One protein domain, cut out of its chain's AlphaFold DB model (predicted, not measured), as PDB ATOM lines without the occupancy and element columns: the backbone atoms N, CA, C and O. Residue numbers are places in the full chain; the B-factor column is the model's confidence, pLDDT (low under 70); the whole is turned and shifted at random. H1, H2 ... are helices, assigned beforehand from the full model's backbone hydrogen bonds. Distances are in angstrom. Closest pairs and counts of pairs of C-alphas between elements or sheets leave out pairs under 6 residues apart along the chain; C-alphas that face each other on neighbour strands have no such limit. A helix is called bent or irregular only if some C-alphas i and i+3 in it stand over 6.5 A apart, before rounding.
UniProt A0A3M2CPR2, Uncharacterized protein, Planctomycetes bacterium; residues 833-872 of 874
ATOM      1  N   GLY A 833     220.378 263.476 170.916       82.06
ATOM      2  CA  GLY A 833     219.809 263.535 172.261       82.06
ATOM      3  C   GLY A 833     218.358 263.057 172.294       82.06
ATOM      4  O   GLY A 833     218.029 262.179 173.092       82.06
ATOM      5  N   ASP A 834     217.536 263.517 171.357       85.19
ATOM      6  CA  ASP A 834     216.111 263.172 171.259       85.19
ATOM      7  C   ASP A 834     215.880 261.761 170.765       85.19
ATOM      8  O   ASP A 834     215.066 261.023 171.317       85.19
ATOM      9  N   ILE A 835     216.672 261.327 169.781       87.44
ATOM     10  CA  ILE A 835     216.666 259.928 169.345       87.44
ATOM     11  C   ILE A 835     216.982 259.021 170.538       87.44
ATOM     12  O   ILE A 835     216.341 257.987 170.727       87.44
ATOM     13  N   SER A 836     217.957 259.404 171.366       85.12
ATOM     14  CA  SER A 836     218.283 258.655 172.575       85.12
ATOM     15  C   SER A 836     217.144 258.696 173.597       85.12
ATOM     16  O   SER A 836     216.905 257.679 174.249       85.12
ATOM     17  N   ALA A 837     216.442 259.822 173.736       81.31
ATOM     18  CA  ALA A 837     215.303 259.963 174.639       81.31
ATOM     19  C   ALA A 837     214.137 259.050 174.224       81.31
ATOM     20  O   ALA A 837     213.679 258.250 175.044       81.31
ATOM     21  N   VAL A 838     213.753 259.052 172.942       86.56
ATOM     22  CA  VAL A 838     212.711 258.166 172.389       86.56
ATOM     23  C   VAL A 838     213.101 256.694 172.520       86.56
ATOM     24  O   VAL A 838     212.333 255.883 173.033       86.56
ATOM     25  N   LEU A 839     214.335 256.327 172.153       87.44
ATOM     26  CA  LEU A 839     214.815 254.944 172.284       87.44
ATOM     27  C   LEU A 839     214.899 254.473 173.742       87.44
ATOM     28  O   LEU A 839     214.752 253.279 174.009       87.44
ATOM     29  N   SER A 840     215.131 255.383 174.692       85.31
ATOM     30  CA  SER A 840     215.186 255.053 176.120       85.31
ATOM     31  C   SER A 840     213.810 254.841 176.757       85.31
ATOM     32  O   SER A 840     213.712 254.130 177.758       85.31
ATOM     33  N   ALA A 841     212.761 255.415 176.162       86.00
ATOM     34  CA  ALA A 841     211.380 255.336 176.632       86.00
ATOM     35  C   ALA A 841     210.540 254.280 175.889       86.00
ATOM     36  O   ALA A 841     209.339 254.189 176.119       86.00
ATOM     37  N   TRP A 842     211.168 253.468 175.028       92.12
ATOM     38  CA  TRP A 842     210.494 252.549 174.109       92.12
ATOM     39  C   TRP A 842     209.537 251.568 174.801       92.12
ATOM     40  O   TRP A 842     209.940 250.794 175.680       92.12
ATOM     41  N   GLY A 843     208.289 251.524 174.331       89.31
ATOM     42  CA  GLY A 843     207.236 250.656 174.852       89.31
ATOM     43  C   GLY A 843     205.993 251.410 175.341       89.31
ATOM     44  O   GLY A 843     205.854 252.606 175.113       89.31
ATOM     45  N   PRO A 844     205.045 250.709 175.990       88.69
ATOM     46  CA  PRO A 844     203.789 251.305 176.436       88.69
ATOM     47  C   PRO A 844     204.014 252.331 177.551       88.69
ATOM     48  O   PRO A 844     204.743 252.062 178.514       88.69
ATOM     49  N   CYS A 845     203.334 253.470 177.458       81.62
ATOM     50  CA  CYS A 845     203.450 254.533 178.446       81.62
ATOM     51  C   CYS A 845     202.803 254.134 179.792       81.62
ATOM     52  O   CYS A 845     201.685 253.605 179.824       81.62
ATOM     53  N   PRO A 846     203.475 254.362 180.936       75.00
ATOM     54  CA  PRO A 846     202.867 254.187 182.255       75.00
ATOM     55  C   PRO A 846     201.797 255.262 182.519       75.00
ATOM     56  O   PRO A 846     201.758 256.288 181.853       75.00
ATOM     57  N   ALA A 847     200.929 255.050 183.516       54.81
ATOM     58  CA  ALA A 847     199.893 256.018 183.892       54.81
ATOM     59  C   ALA A 847     200.519 257.318 184.449       54.81
ATOM     60  O   ALA A 847     200.811 257.412 185.642       54.81
ATOM     61  N   GLY A 848     200.757 258.291 183.569       56.78
ATOM     62  CA  GLY A 848     201.414 259.575 183.824       56.78
ATOM     63  C   GLY A 848     201.865 260.235 182.508       56.78
ATOM     64  O   GLY A 848     201.721 259.619 181.453       56.78
ATOM     65  N   PRO A 849     202.387 261.476 182.539       58.00
ATOM     66  CA  PRO A 849     202.864 262.149 181.333       58.00
ATOM     67  C   PRO A 849     204.030 261.368 180.712       58.00
ATOM     68  O   PRO A 849     204.983 261.018 181.412       58.00
ATOM     69  N   CYS A 850     203.936 261.096 179.409       75.31
ATOM     70  CA  CYS A 850     204.891 260.311 178.629       75.31
ATOM     71  C   CYS A 850     205.450 261.185 177.495       75.31
ATOM     72  O   CYS A 850     204.932 261.151 176.386       75.31
ATOM     73  N   PRO A 851     206.475 262.017 177.754       73.00
ATOM     74  CA  PRO A 851     206.893 263.067 176.818       73.00
ATOM     75  C   PRO A 851     207.460 262.561 175.484       73.00
ATOM     76  O   PRO A 851     207.626 263.349 174.563       73.00
ATOM     77  N   ALA A 852     207.795 261.271 175.403       80.31
ATOM     78  CA  ALA A 852     208.347 260.629 174.214       80.31
ATOM     79  C   ALA A 852     207.279 259.979 173.308       80.31
ATOM     80  O   ALA A 852     207.637 259.499 172.238       80.31
ATOM     81  N   ASP A 853     206.009 259.947 173.733       83.00
ATOM     82  CA  ASP A 853     204.861 259.558 172.899       83.00
ATOM     83  C   ASP A 853     204.389 260.807 172.150       83.00
ATOM     84  O   ASP A 853     203.601 261.612 172.651       83.00
ATOM     85  N   LEU A 854     204.989 261.021 170.982       76.38
ATOM     86  CA  LEU A 854     204.789 262.207 170.154       76.38
ATOM     87  C   LEU A 854     203.519 262.098 169.311       76.38
ATOM     88  O   LEU A 854     202.997 263.110 168.848       76.38
ATOM     89  N   THR A 855     203.017 260.883 169.105       76.94
ATOM     90  CA  THR A 855     201.796 260.620 168.337       76.94
ATOM     91  C   THR A 855     200.535 260.547 169.203       76.94
ATOM     92  O   THR A 855     199.425 260.620 168.672       76.94
ATOM     93  N   GLY A 856     200.690 260.471 170.527       74.00
ATOM     94  CA  GLY A 856     199.607 260.455 171.508       74.00
ATOM     95  C   GLY A 856     198.813 259.150 171.519       74.00
ATOM     96  O   GLY A 856     197.656 259.138 171.955       74.00
ATOM     97  N   ASP A 857     199.389 258.062 171.006       76.38
ATOM     98  CA  ASP A 857     198.705 256.777 170.843       76.38
ATOM     99  C   ASP A 857     198.838 255.851 172.070       76.38
ATOM    100  O   ASP A 857     198.199 254.791 172.144       76.38
ATOM    101  N   GLY A 858     199.587 256.293 173.086       80.06
ATOM    102  CA  GLY A 858     199.805 255.604 174.352       80.06
ATOM    103  C   GLY A 858     201.029 254.683 174.367       80.06
ATOM    104  O   GLY A 858     201.217 253.953 175.354       80.06
ATOM    105  N   ALA A 859     201.856 254.682 173.320       86.25
ATOM    106  CA  ALA A 859     203.110 253.943 173.253       86.25
ATOM    107  C   ALA A 859     204.230 254.779 172.616       86.25
ATOM    108  O   ALA A 859     203.993 255.603 171.756       86.25
ATOM    109  N   VAL A 860     205.472 254.529 173.036       90.00
ATOM    110  CA  VAL A 860     206.667 255.073 172.378       90.00
ATOM    111  C   VAL A 860     207.213 254.011 171.435       90.00
ATOM    112  O   VAL A 860     207.760 252.994 171.893       90.00
ATOM    113  N   ASP A 861     207.053 254.207 170.130       90.44
ATOM    114  CA  ASP A 861     207.467 253.243 169.119       90.44
ATOM    115  C   ASP A 861     208.082 253.859 167.842       90.44
ATOM    116  O   ASP A 861     208.683 254.937 167.834       90.44
ATOM    117  N   GLY A 862     208.066 253.093 166.747       84.19
ATOM    118  CA  GLY A 862     208.637 253.518 165.474       84.19
ATOM    119  C   GLY A 862     207.942 254.735 164.863       84.19
ATOM    120  O   GLY A 862     208.581 255.436 164.075       84.19
ATOM    121  N   ALA A 863     206.680 254.996 165.203       82.06
ATOM    122  CA  ALA A 863     205.947 256.171 164.756       82.06
ATOM    123  C   ALA A 863     206.531 257.446 165.384       82.06
ATOM    124  O   ALA A 863     206.874 258.374 164.651       82.06
ATOM    125  N   ASP A 864     206.791 257.447 166.692       87.12
ATOM    126  CA  ASP A 864     207.388 258.587 167.403       87.12
ATOM    127  C   ASP A 864     208.844 258.816 166.991       87.12
ATOM    128  O   ASP A 864     209.287 259.947 166.792       87.12
ATOM    129  N   LEU A 865     209.600 257.739 166.755       87.00
ATOM    130  CA  LEU A 865     210.954 257.863 166.214       87.00
ATOM    131  C   LEU A 865     210.958 258.471 164.806       87.00
ATOM    132  O   LEU A 865     211.881 259.203 164.450       87.00
ATOM    133  N   THR A 866     209.938 258.175 163.998       81.38
ATOM    134  CA  THR A 866     209.803 258.757 162.658       81.38
ATOM    135  C   THR A 866     209.579 260.265 162.739       81.38
ATOM    136  O   THR A 866     210.161 260.981 161.931       81.38
ATOM    137  N   VAL A 867     208.839 260.742 163.746       73.12
ATOM    138  CA  VAL A 867     208.632 262.173 164.024       73.12
ATOM    139  C   VAL A 867     209.942 262.886 164.382       73.12
ATOM    140  O   VAL A 867     210.229 263.958 163.850       73.12
ATOM    141  N   VAL A 868     210.784 262.291 165.235       80.50
ATOM    142  CA  VAL A 868     212.103 262.874 165.562       80.50
ATOM    143  C   VAL A 868     213.020 262.875 164.335       80.50
ATOM    144  O   VAL A 868     213.718 263.848 164.062       80.50
ATOM    145  N   LEU A 869     213.010 261.793 163.553       77.50
ATOM    146  CA  LEU A 869     213.861 261.663 162.369       77.50
ATOM    147  C   LEU A 869     213.434 262.565 161.207       77.50
ATOM    148  O   LEU A 869     214.303 263.016 160.461       77.50
ATOM    149  N   SER A 870     212.137 262.842 161.037       73.00
ATOM    150  CA  SER A 870     211.649 263.765 160.001       73.00
ATOM    151  C   SER A 870     212.068 265.208 160.252       73.00
ATOM    152  O   SER A 870     212.167 265.976 159.299       73.00
ATOM    153  N   ASN A 871     212.360 265.544 161.508       66.31
ATOM    154  CA  ASN A 871     212.730 266.887 161.943       66.31
ATOM    155  C   ASN A 871     214.207 266.991 162.374       66.31
ATOM    156  O   ASN A 871     214.623 267.992 162.950       66.31
ATOM    157  N   PHE A 872     215.015 265.964 162.093       75.31
ATOM    158  CA  PHE A 872     216.403 265.884 162.544       75.31
ATOM    159  C   PHE A 872     217.284 266.979 161.923       75.31
ATOM    160  O   PHE A 872     217.453 267.039 160.702       75.31
TER     161      PHE A 872
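What this domain is: This is residues 833 to 872 of the 874 residues of an uncharacterized protein of Planctomycetes bacterium (UniProt A0A3M2CPR2). Two short helices, H1 and H2, lie side by side and run opposite ways, and the link between them, residues 841 to 861, makes a wide loop beyond one end of the pair. At the neck of this loop a short antiparallel pairing ties residues 843 to 844 to residues 859 to 860. The printed part has 40 residues, with H1 before H2 and no named strand; its class is all helix, though under half of the residues, 17 of 40, are in named elements. It is compact, with a radius of gyration of the C-alphas of 9.2 A, and elongated in outline, with spans of 29 by 17 by 13 A.

How they stand to each other: H1, residues 833 to 840, and H2, residues 862 to 870, touch, with 7 pairs of C-alphas within 8 A. Their closest C-alphas are those of Val 838 and Leu 865, 6.4 A apart. The two helices form a helical hairpin: they run opposite ways at a shallow tilt of 6 degrees, with their centres 10.4 A apart. In both H1 and H2 every O i to N i+4 pair is within hydrogen-bond range.

Where its parts are: H1 begins at C-alpha 833, at (219.809, 263.535, 172.261), and measures 10.4 A from first to last C-alpha. H2, the longest helix with 9 residues, measures 12.0 A from C-alpha 862, at (208.637, 253.518, 165.474), to C-alpha 870, at (211.649, 263.765, 160.001). Neither helix is bent.

The domain as a whole: The two C-alphas farthest apart are those of Ala 847 and Phe 872, at 28.7 A, while the first and last printed C-alphas, of Gly 833 and Phe 872, are 10.6 A apart. The link from H1 to H2, 21 residues, is long. The printed part has no cut. The mean pLDDT of the printed part is 79.8, and residues 847 to 849 and residue 871 are under 70.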